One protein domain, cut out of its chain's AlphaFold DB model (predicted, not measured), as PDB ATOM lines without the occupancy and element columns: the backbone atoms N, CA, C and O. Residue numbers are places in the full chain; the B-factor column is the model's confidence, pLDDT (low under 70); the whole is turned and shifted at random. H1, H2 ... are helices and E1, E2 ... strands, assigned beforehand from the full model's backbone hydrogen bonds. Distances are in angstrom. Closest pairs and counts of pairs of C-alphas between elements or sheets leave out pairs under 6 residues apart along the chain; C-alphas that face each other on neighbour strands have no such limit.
ATOM      1  N   VAL A 271     -65.704 -11.846  13.930       72.94
ATOM      2  CA  VAL A 271     -64.583 -11.699  14.854       72.94
ATOM      3  C   VAL A 271     -63.369 -11.139  14.124       72.94
ATOM      4  O   VAL A 271     -62.824 -11.764  13.216       72.94
ATOM      5  N   ILE A 272     -62.902  -9.977  14.570       75.19
ATOM      6  CA  ILE A 272     -61.523  -9.540  14.366       75.19
ATOM      7  C   ILE A 272     -60.912  -9.431  15.758       75.19
ATOM      8  O   ILE A 272     -61.038  -8.404  16.424       75.19
ATOM      9  N   GLY A 273     -60.287 -10.520  16.199       74.69
ATOM     10  CA  GLY A 273     -59.703 -10.643  17.526       74.69
ATOM     11  C   GLY A 273     -58.619  -9.600  17.778       74.69
ATOM     12  O   GLY A 273     -58.034  -9.024  16.848       74.69
ATOM     13  N   MET A 274     -58.349  -9.354  19.055       83.38
ATOM     14  CA  MET A 274     -57.165  -8.610  19.471       83.38
ATOM     15  C   MET A 274     -55.911  -9.459  19.246       83.38
ATOM     16  O   MET A 274     -56.000 -10.647  18.924       83.38
ATOM     17  N   ARG A 275     -54.739  -8.830  19.321       81.50
ATOM     18  CA  ARG A 275     -53.487  -9.572  19.175       81.50
ATOM     19  C   ARG A 275     -53.250 -10.420  20.418       81.50
ATOM     20  O   ARG A 275     -53.511  -9.960  21.524       81.50
ATOM     21  N   GLN A 276     -52.739 -11.620  20.206       79.75
ATOM     22  CA  GLN A 276     -52.328 -12.548  21.253       79.75
ATOM     23  C   GLN A 276     -50.863 -12.915  21.034       79.75
ATOM     24  O   GLN A 276     -50.476 -13.056  19.875       79.75
ATOM     25  N   PRO A 277     -50.041 -13.089  22.076       74.75
ATOM     26  CA  PRO A 277     -48.708 -13.664  21.904       74.75
ATOM     27  C   PRO A 277     -48.812 -15.041  21.219       74.75
ATOM     28  O   PRO A 277     -49.719 -15.819  21.515       74.75
ATOM     29  N   ALA A 278     -47.947 -15.313  20.237       70.81
ATOM     30  CA  ALA A 278     -47.970 -16.577  19.491       70.81
ATOM     31  C   ALA A 278     -47.206 -17.702  20.197       70.81
ATOM     32  O   ALA A 278     -47.491 -18.875  19.959       70.81
ATOM     33  N   SER A 279     -46.237 -17.349  21.038       68.25
ATOM     34  CA  SER A 279     -45.470 -18.277  21.859       68.25
ATOM     35  C   SER A 279     -45.032 -17.600  23.155       68.25
ATOM     36  O   SER A 279     -45.017 -16.373  23.258       68.25
ATOM     37  N   GLU A 280     -44.640 -18.410  24.135       63.44
ATOM     38  CA  GLU A 280     -44.067 -17.938  25.404       63.44
ATOM     39  C   GLU A 280     -42.691 -17.263  25.204       63.44
ATOM     40  O   GLU A 280     -42.256 -16.437  26.016       63.44
ATOM     41  N   GLU A 281     -42.007 -17.606  24.104       57.91
ATOM     42  CA  GLU A 281     -40.610 -17.257  23.828       57.91
ATOM     43  C   GLU A 281     -40.439 -15.972  23.000       57.91
ATOM     44  O   GLU A 281     -39.394 -15.327  23.087       57.91
ATOM     45  N   SER A 282     -41.441 -15.573  22.206       61.66
ATOM     46  CA  SER A 282     -41.326 -14.444  21.273       61.66
ATOM     47  C   SER A 282     -42.583 -13.577  21.257       61.66
ATOM     48  O   SER A 282     -43.601 -13.930  20.671       61.66
ATOM     49  N   TRP A 283     -42.473 -12.375  21.830       58.31
ATOM     50  CA  TRP A 283     -43.491 -11.314  21.728       58.31
ATOM     51  C   TRP A 283     -43.556 -10.666  20.351       58.31
ATOM     52  O   TRP A 283     -44.528  -9.989  20.021       58.31
ATOM     53  N   ALA A 284     -42.492 -10.812  19.561       62.22
ATOM     54  CA  ALA A 284     -42.481 -10.325  18.192       62.22
ATOM     55  C   ALA A 284     -43.491 -11.101  17.340       62.22
ATOM     56  O   ALA A 284     -44.057 -10.547  16.392       62.22
ATOM     57  N   ASP A 285     -43.762 -12.345  17.735       77.69
ATOM     58  CA  ASP A 285     -44.693 -13.214  17.057       77.69
ATOM     59  C   ASP A 285     -46.042 -13.161  17.769       77.69
ATOM     60  O   ASP A 285     -46.168 -13.368  18.976       77.69
ATOM     61  N   PHE A 286     -47.087 -12.860  17.011       81.56
ATOM     62  CA  PHE A 286     -48.428 -12.743  17.561       81.56
ATOM     63  C   PHE A 286     -49.438 -13.443  16.675       81.56
ATOM     64  O   PHE A 286     -49.286 -13.540  15.457       81.56
ATOM     65  N   THR A 287     -50.510 -13.918  17.286       84.88
ATOM     66  CA  THR A 287     -51.672 -14.418  16.579       84.88
ATOM     67  C   THR A 287     -52.804 -13.399  16.605       84.88
ATOM     68  O   THR A 287     -52.889 -12.510  17.456       84.88
ATOM     69  N   ARG A 288     -53.677 -13.494  15.609       85.06
ATOM     70  CA  ARG A 288     -54.922 -12.741  15.544       85.06
ATOM     71  C   ARG A 288     -55.996 -13.602  14.913       85.06
ATOM     72  O   ARG A 288     -55.806 -14.125  13.814       85.06
ATOM     73  N   ARG A 289     -57.151 -13.698  15.562       80.75
ATOM     74  CA  ARG A 289     -58.310 -14.380  14.981       80.75
ATOM     75  C   ARG A 289     -59.031 -13.466  13.996       80.75
ATOM     76  O   ARG A 289     -59.305 -12.313  14.324       80.75
ATOM     77  N   ILE A 290     -59.326 -13.952  12.795       77.69
ATOM     78  CA  ILE A 290     -60.121 -13.234  11.789       77.69
ATOM     79  C   ILE A 290     -61.142 -14.219  11.214       77.69
ATOM     80  O   ILE A 290     -60.784 -15.164  10.508       77.69
ATOM     81  N   GLY A 291     -62.419 -14.006  11.528       73.12
ATOM     82  CA  GLY A 291     -63.474 -14.984  11.278       73.12
ATOM     83  C   GLY A 291     -63.228 -16.273  12.069       73.12
ATOM     84  O   GLY A 291     -62.995 -16.228  13.278       73.12
ATOM     85  N   SER A 292     -63.266 -17.420  11.387       73.44
ATOM     86  CA  SER A 292     -62.961 -18.731  11.979       73.44
ATOM     87  C   SER A 292     -61.465 -19.059  12.025       73.44
ATOM     88  O   SER A 292     -61.056 -19.925  12.792       73.44
ATOM     89  N   ALA A 293     -60.632 -18.361  11.247       74.38
ATOM     90  CA  ALA A 293     -59.212 -18.674  11.125       74.38
ATOM     91  C   ALA A 293     -58.346 -17.885  12.118       74.38
ATOM     92  O   ALA A 293     -58.625 -16.725  12.443       74.38
ATOM     93  N   THR A 294     -57.238 -18.494  12.526       84.62
ATOM     94  CA  THR A 294     -56.179 -17.853  13.305       84.62
ATOM     95  C   THR A 294     -55.021 -17.512  12.381       84.62
ATOM     96  O   THR A 294     -54.493 -18.362  11.672       84.62
ATOM     97  N   TYR A 295     -54.617 -16.249  12.369       84.19
ATOM     98  CA  TYR A 295     -53.468 -15.781  11.606       84.19
ATOM     99  C   TYR A 295     -52.294 -15.614  12.548       84.19
ATOM    100  O   TYR A 295     -52.411 -14.897  13.537       84.19
ATOM    101  N   MET A 296     -51.176 -16.249  12.232       86.62
ATOM    102  CA  MET A 296     -49.919 -16.104  12.947       86.62
ATOM    103  C   MET A 296     -49.008 -15.160  12.173       86.62
ATOM    104  O   MET A 296     -48.832 -15.317  10.963       86.62
ATOM    105  N   PHE A 297     -48.461 -14.179  12.870       85.69
ATOM    106  CA  PHE A 297     -47.568 -13.163  12.344       85.69
ATOM    107  C   PHE A 297     -46.214 -13.366  13.007       85.69
ATOM    108  O   PHE A 297     -46.135 -13.240  14.222       85.69
ATOM    109  N   GLU A 298     -45.183 -13.671  12.226       84.56
ATOM    110  CA  GLU A 298     -43.804 -13.748  12.710       84.56
ATOM    111  C   GLU A 298     -43.008 -12.557  12.206       84.56
ATOM    112  O   GLU A 298     -43.119 -12.186  11.030       84.56
ATOM    113  N   ILE A 299     -42.175 -11.975  13.059       79.88
ATOM    114  CA  ILE A 299     -41.410 -10.784  12.691       79.88
ATOM    115  C   ILE A 299     -39.935 -11.112  12.598       79.88
ATOM    116  O   ILE A 299     -39.260 -11.427  13.569       79.88
ATOM    117  N   THR A 300     -39.412 -10.964  11.388       80.12
ATOM    118  CA  THR A 300     -37.985 -11.064  11.117       80.12
ATOM    119  C   THR A 300     -37.334  -9.702  11.362       80.12
ATOM    120  O   THR A 300     -37.730  -8.719  10.720       80.12
ATOM    121  N   PRO A 301     -36.334  -9.606  12.255       72.56
ATOM    122  CA  PRO A 301     -35.636  -8.355  12.510       72.56
ATOM    123  C   PRO A 301     -34.841  -7.883  11.277       72.56
ATOM    124  O   PRO A 301     -34.541  -8.677  10.379       72.56
ATOM    125  N   PRO A 302     -34.500  -6.583  11.198       76.06
ATOM    126  CA  PRO A 302     -33.621  -6.071  10.153       76.06
ATOM    127  C   PRO A 302     -32.224  -6.693  10.222       76.06
ATOM    128  O   PRO A 302     -31.803  -7.192  11.261       76.06
ATOM    129  N   PHE A 303     -31.503  -6.612   9.102       76.50
ATOM    130  CA  PHE A 303     -30.133  -7.117   8.933       76.50
ATOM    131  C   PHE A 303     -29.976  -8.646   8.968       76.50
ATOM    132  O   PHE A 303     -28.855  -9.150   8.965       76.50
ATOM    133  N   VAL A 304     -31.083  -9.388   8.904       72.81
ATOM    134  CA  VAL A 304     -31.073 -10.813   8.543       72.81
ATOM    135  C   VAL A 304     -30.862 -10.938   7.029       72.81
ATOM    136  O   VAL A 304     -31.340 -10.097   6.262       72.81
ATOM    137  N   ALA A 305     -30.136 -11.966   6.576       72.38
ATOM    138  CA  ALA A 305     -29.864 -12.195   5.154       72.38
ATOM    139  C   ALA A 305     -31.161 -12.165   4.316       72.38
ATOM    140  O   ALA A 305     -32.148 -12.818   4.647       72.38
ATOM    141  N   GLY A 306     -31.181 -11.353   3.251       75.88
ATOM    142  CA  GLY A 306     -32.367 -11.132   2.407       75.88
ATOM    143  C   GLY A 306     -33.416 -10.159   2.974       75.88
ATOM    144  O   GLY A 306     -34.332  -9.772   2.254       75.88
ATOM    145  N   CYS A 307     -33.265  -9.705   4.224       79.69
ATOM    146  CA  CYS A 307     -34.212  -8.841   4.936       79.69
ATOM    147  C   CYS A 307     -33.504  -7.627   5.577       79.69
ATOM    148  O   CYS A 307     -33.549  -7.461   6.799       79.69
ATOM    149  N   PRO A 308     -32.862  -6.729   4.800       78.62
ATOM    150  CA  PRO A 308     -32.075  -5.619   5.360       78.62
ATOM    151  C   PRO A 308     -32.898  -4.685   6.260       78.62
ATOM    152  O   PRO A 308     -32.365  -4.065   7.173       78.62
ATOM    153  N   TYR A 309     -34.211  -4.629   6.042       79.94
ATOM    154  CA  TYR A 309     -35.156  -3.793   6.780       79.94
ATOM    155  C   TYR A 309     -36.117  -4.593   7.676       79.94
ATOM    156  O   TYR A 309     -36.973  -3.989   8.323       79.94
ATOM    157  N   GLY A 310     -35.960  -5.919   7.734       81.75
ATOM    158  CA  GLY A 310     -36.850  -6.858   8.416       81.75
ATOM    159  C   GLY A 310     -37.982  -7.354   7.518       81.75
ATOM    160  O   GLY A 310     -38.108  -6.941   6.363       81.75
ATOM    161  N   ALA A 311     -38.809  -8.254   8.035       83.44
ATOM    162  CA  ALA A 311     -39.955  -8.808   7.320       83.44
ATOM    163  C   ALA A 311     -41.062  -9.246   8.282       83.44
ATOM    164  O   ALA A 311     -40.816  -9.470   9.464       83.44
ATOM    165  N   VAL A 312     -42.278  -9.384   7.760       83.38
ATOM    166  CA  VAL A 312     -43.393 -10.035   8.452       83.38
ATOM    167  C   VAL A 312     -43.771 -11.280   7.664       83.38
ATOM    168  O   VAL A 312     -44.054 -11.202   6.466       83.38
ATOM    169  N   ARG A 313     -43.787 -12.432   8.323       85.81
ATOM    170  CA  ARG A 313     -44.291 -13.684   7.763       85.81
ATOM    171  C   ARG A 313     -45.687 -13.910   8.311       85.81
ATOM    172  O   ARG A 313     -45.915 -13.733   9.500       85.81
ATOM    173  N   VAL A 314     -46.624 -14.278   7.451       85.25
ATOM    174  CA  VAL A 314     -48.012 -14.520   7.849       85.25
ATOM    175  C   VAL A 314     -48.401 -15.931   7.466       85.25
ATOM    176  O   VAL A 314     -48.290 -16.305   6.301       85.25
ATOM    177  N   ARG A 315     -48.901 -16.689   8.437       87.81
ATOM    178  CA  ARG A 315     -49.455 -18.028   8.244       87.81
ATOM    179  C   ARG A 315     -50.917 -18.032   8.654       87.81
ATOM    180  O   ARG A 315     -51.256 -17.565   9.738       87.81
ATOM    181  N   ARG A 316     -51.785 -18.567   7.797       86.25
ATOM    182  CA  ARG A 316     -53.180 -18.836   8.149       86.25
ATOM    183  C   ARG A 316     -53.281 -20.253   8.699       86.25
ATOM    184  O   ARG A 316     -52.806 -21.185   8.061       86.25
ATOM    185  N   ILE A 317     -53.908 -20.383   9.858       86.12
ATOM    186  CA  ILE A 317     -54.258 -21.640  10.508       86.12
ATOM    187  C   ILE A 317     -55.787 -21.695  10.502       86.12
ATOM    188  O   ILE A 317     -56.455 -20.824  11.070       86.12
ATOM    189  N   ALA A 318     -56.345 -22.645   9.762       76.81
ATOM    190  CA  ALA A 318     -57.777 -22.883   9.725       76.81
ATOM    191  C   ALA A 318     -58.260 -23.499  11.048       76.81
ATOM    192  O   ALA A 318     -57.473 -23.895  11.904       76.81
ATOM    193  N   GLU A 319     -59.577 -23.537  11.224       73.56
ATOM    194  CA  GLU A 319     -60.212 -24.016  12.457       73.56
ATOM    195  C   GLU A 319     -59.945 -25.506  12.728       73.56
ATOM    196  O   GLU A 319     -59.844 -25.912  13.879       73.56
ATOM    197  N   ASP A 320     -59.743 -26.297  11.674       77.25
ATOM    198  CA  ASP A 320     -59.366 -27.713  11.729       77.25
ATOM    199  C   ASP A 320     -57.860 -27.944  11.985       77.25
ATOM    200  O   ASP A 320     -57.386 -29.078  11.955       77.25
ATOM    201  N   GLY A 321     -57.090 -26.874  12.215       75.19
ATOM    202  CA  GLY A 321     -55.646 -26.927  12.444       75.19
ATOM    203  C   GLY A 321     -54.804 -27.046  11.170       75.19
ATOM    204  O   GLY A 321     -53.570 -27.007  11.247       75.19
ATOM    205  N   THR A 322     -55.424 -27.138   9.988       81.38
ATOM    206  CA  THR A 322     -54.682 -27.087   8.723       81.38
ATOM    207  C   THR A 322     -54.056 -25.709   8.541       81.38
ATOM    208  O   THR A 322     -54.638 -24.682   8.892       81.38
ATOM    209  N   HIS A 323     -52.831 -25.667   8.022       81.75
ATOM    210  CA  HIS A 323     -52.087 -24.422   7.883       81.75
ATOM    211  C   HIS A 323     -51.599 -24.213   6.455       81.75
ATOM    212  O   HIS A 323     -51.133 -25.135   5.790       81.75
ATOM    213  N   GLU A 324     -51.710 -22.972   5.991       82.69
ATOM    214  CA  GLU A 324     -51.139 -22.540   4.716       82.69
ATOM    215  C   GLU A 324     -49.624 -22.328   4.853       82.69
ATOM    216  O   GLU A 324     -49.104 -22.099   5.948       82.69
ATOM    217  N   GLU A 325     -48.903 -22.353   3.732       81.06
ATOM    218  CA  GLU A 325     -47.513 -21.896   3.710       81.06
ATOM    219  C   GLU A 325     -47.410 -20.414   4.103       81.06
ATOM    220  O   GLU A 325     -48.327 -19.610   3.894       81.06
ATOM    221  N   TYR A 326     -46.263 -20.034   4.670       79.75
ATOM    222  CA  TYR A 326     -46.020 -18.647   5.051       79.75
ATOM    223  C   TYR A 326     -46.017 -17.733   3.831       79.75
ATOM    224  O   TYR A 326     -45.219 -17.893   2.908       79.75
ATOM    225  N   ARG A 327     -46.823 -16.677   3.896       84.00
ATOM    226  CA  ARG A 327     -46.696 -15.532   2.996       84.00
ATOM    227  C   ARG A 327     -45.692 -14.549   3.573       84.00
ATOM    228  O   ARG A 327     -45.805 -14.142   4.729       84.00
ATOM    229  N   PHE A 328     -44.717 -14.170   2.760       81.44
ATOM    230  CA  PHE A 328     -43.603 -13.326   3.166       81.44
ATOM    231  C   PHE A 328     -43.810 -11.873   2.716       81.44
ATOM    232  O   PHE A 328     -44.051 -11.615   1.538       81.44
ATOM    233  N   TYR A 329     -43.687 -10.925   3.648       82.94
ATOM    234  CA  TYR A 329     -43.852  -9.493   3.396       82.94
ATOM    235  C   TYR A 329     -42.614  -8.721   3.881       82.94
ATOM    236  O   TYR A 329     -42.520  -8.403   5.071       82.94
ATOM    237  N   PRO A 330     -41.651  -8.395   2.998       81.19
ATOM    238  CA  PRO A 330     -40.472  -7.631   3.386       81.19
ATOM    239  C   PRO A 330     -40.861  -6.210   3.804       81.19
ATOM    240  O   PRO A 330     -41.702  -5.558   3.173       81.19
ATOM    241  N   LEU A 331     -40.230  -5.705   4.862       80.12
ATOM    242  CA  LEU A 331     -40.352  -4.303   5.234       80.12
ATOM    243  C   LEU A 331     -39.518  -3.469   4.253       80.12
ATOM    244  O   LEU A 331     -38.389  -3.809   3.919       80.12
ATOM    245  N   GLY A 332     -40.102  -2.390   3.738       78.31
ATOM    246  CA  GLY A 332     -39.425  -1.508   2.790       78.31
ATOM    247  C   GLY A 332     -38.447  -0.524   3.457       78.31
ATOM    248  O   GLY A 332     -38.374  -0.437   4.689       78.31
ATOM    249  N   PRO A 333     -37.747   0.299   2.651       80.19
ATOM    250  CA  PRO A 333     -36.852   1.356   3.134       80.19
ATOM    251  C   PRO A 333     -37.584   2.522   3.825       80.19
ATOM    252  O   PRO A 333     -36.939   3.351   4.471       80.19
ATOM    253  N   ASP A 334     -38.915   2.531   3.815       83.50
ATOM    254  CA  ASP A 334     -39.766   3.482   4.531       83.50
ATOM    255  C   ASP A 334     -39.599   3.397   6.066       83.50
ATOM    256  O   ASP A 334     -39.921   2.389   6.705       83.50
ATOM    257  N   LYS A 335     -39.075   4.477   6.660       77.12
ATOM    258  CA  LYS A 335     -38.834   4.601   8.106       77.12
ATOM    259  C   LYS A 335     -40.125   4.659   8.921       77.12
ATOM    260  O   LYS A 335     -40.145   4.085  10.010       77.12
ATOM    261  N   GLU A 336     -41.171   5.312   8.425       74.94
ATOM    262  CA  GLU A 336     -42.445   5.456   9.138       74.94
ATOM    263  C   GLU A 336     -43.160   4.116   9.217       74.94
ATOM    264  O   GLU A 336     -43.584   3.696  10.293       74.94
ATOM    265  N   ARG A 337     -43.174   3.367   8.111       70.00
ATOM    266  CA  ARG A 337     -43.723   2.009   8.091       70.00
ATOM    267  C   ARG A 337     -42.977   1.074   9.043       70.00
ATOM    268  O   ARG A 337     -43.611   0.300   9.757       70.00
ATOM    269  N   ARG A 338     -41.643   1.165   9.117       72.44
ATOM    270  CA  ARG A 338     -40.847   0.392  10.093       72.44
ATOM    271  C   ARG A 338     -41.115   0.806  11.536       72.44
ATOM    272  O   ARG A 338     -41.171  -0.053  12.413       72.44
ATOM    273  N   ALA A 339     -41.269   2.102  11.800       67.19
ATOM    274  CA  ALA A 339     -41.620   2.600  13.123       67.19
ATOM    275  C   ALA A 339     -43.010   2.107  13.541       67.19
ATOM    276  O   ALA A 339     -43.134   1.547  14.621       67.19
ATOM    277  N   ALA A 340     -44.009   2.196  12.662       65.06
ATOM    278  CA  ALA A 340     -45.362   1.715  12.918       65.06
ATOM    279  C   ALA A 340     -45.404   0.208  13.209       65.06
ATOM    280  O   ALA A 340     -46.079  -0.207  14.147       65.06
ATOM    281  N   VAL A 341     -44.651  -0.608  12.459       65.25
ATOM    282  CA  VAL A 341     -44.537  -2.053  12.721       65.25
ATOM    283  C   VAL A 341     -43.883  -2.301  14.079       65.25
ATOM    284  O   VAL A 341     -44.447  -3.013  14.896       65.25
ATOM    285  N   ARG A 342     -42.760  -1.654  14.388       64.31
ATOM    286  CA  ARG A 342     -42.070  -1.816  15.679       64.31
ATOM    287  C   ARG A 342     -42.896  -1.324  16.874       64.31
ATOM    288  O   ARG A 342     -42.934  -1.985  17.901       64.31
ATOM    289  N   THR A 343     -43.596  -0.201  16.747       58.62
ATOM    290  CA  THR A 343     -44.531   0.283  17.773       58.62
ATOM    291  C   THR A 343     -45.716  -0.665  17.927       58.62
ATOM    292  O   THR A 343     -46.159  -0.904  19.042       58.62
ATOM    293  N   ALA A 344     -46.217  -1.236  16.830       56.22
ATOM    294  CA  ALA A 344     -47.254  -2.255  16.882       56.22
ATOM    295  C   ALA A 344     -46.790  -3.529  17.609       56.22
ATOM    296  O   ALA A 344     -47.604  -4.136  18.293       56.22
ATOM    297  N   VAL A 345     -45.515  -3.897  17.495       55.47
ATOM    298  CA  VAL A 345     -44.916  -5.030  18.220       55.47
ATOM    299  C   VAL A 345     -44.751  -4.733  19.702       55.47
ATOM    300  O   VAL A 345     -45.137  -5.536  20.534       55.47
ATOM    301  N   ASN A 346     -44.248  -3.548  20.039       49.94
ATOM    302  CA  ASN A 346     -43.935  -3.186  21.423       49.94
ATOM    303  C   ASN A 346     -45.162  -2.794  22.273       49.94
ATOM    304  O   ASN A 346     -44.999  -2.500  23.453       49.94
ATOM    305  N   ARG A 347     -46.356  -2.706  21.666       48.66
ATOM    306  CA  ARG A 347     -47.643  -2.463  22.352       48.66
ATOM    307  C   ARG A 347     -48.376  -3.747  22.751       48.66
ATOM    308  O   ARG A 347     -49.453  -3.656  23.329       48.66
ATOM    309  N   LEU A 348     -47.837  -4.908  22.380       48.69
ATOM    310  CA  LEU A 348     -48.187  -6.169  23.030       48.69
ATOM    311  C   LEU A 348     -47.688  -6.135  24.465       48.69
ATOM    312  O   LEU A 348     -48.228  -6.920  25.272       48.69
TER     313      LEU A 348
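What this domain is: This is residues 271 to 348 of the 348 residues of an uncharacterized protein of Streptomyces sp. 62 (UniProt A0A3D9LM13). A single, strongly twisted sheet of five strands winds back and forth from E1 to E5, and after its last strand a lone helix, H1, stands off to the side and only grazes it. The printed part has 78 residues, with five named strands followed by one named helix, in the order E1, E2, E3, E4, E5, H1. The sheet's order is E1, E2, E3, E4, E5, antiparallel throughout, and the class is mixed, helices and strands. The whole is compact, with a radius of gyration of the C-alphas of 13.0 A, and its C-alphas span 37 by 25 by 23 A.

How they stand to each other: Begin at the inner strands E3, residues 293 to 300, and E4, residues 311 to 317, an antiparallel hairpin at 159 degrees; look for N 296 and O 315, 2.8 A apart and within hydrogen-bond range. On the other side of E3 is E2, residues 286 to 290, antiparallel to it at 150 degrees, with N 288 and O 295 within hydrogen-bond range at 2.8 A. Beside E2 comes the edge strand E1, residues 272 to 277, antiparallel at 162 degrees, with N 273 and O 289 within hydrogen-bond range at 2.8 A. At the other edge, E5, residues 327 to 330, is antiparallel to E4 at 164 degrees, with N 314 and O 327 within hydrogen-bond range at 2.8 A. These strands form a meander, each the antiparallel neighbour of the one before. E1 and E5 are apart. H1, residues 335 to 346, only grazes the sheet, with its residues 338 to 345; every O i to N i+4 pair in it is within hydrogen-bond range.

Where its parts are: Find C-alpha 272 at (-61.523, -9.540, 14.366), where E1 begins; it runs 15.4 A to residue 277. E2 covers 13.0 A from 286 to 290. E3, the longest strand by residues, runs 22.5 A from C-alpha 293 at (-59.212, -18.674, 11.125) to residue 300. E4 runs 19.5 A from 311 to 317, and E5 10.1 A from 327 to 330. H1 runs 16.2 A from 335 and ends at C-alpha 346, (-43.935, -3.186, 21.423).

The domain as a whole: The two C-alphas farthest apart, those of Asp 320 and Lys 335, are 38.5 A from each other. The printed part has no cut and ends at Leu 348, the chain's last residue. The links E2 to E3 and E5 to H1 are tight, the others short, and none is long. The mean pLDDT of the printed part is 75.4; look for values under 70 at residues 279 to 284 and 339 to 348.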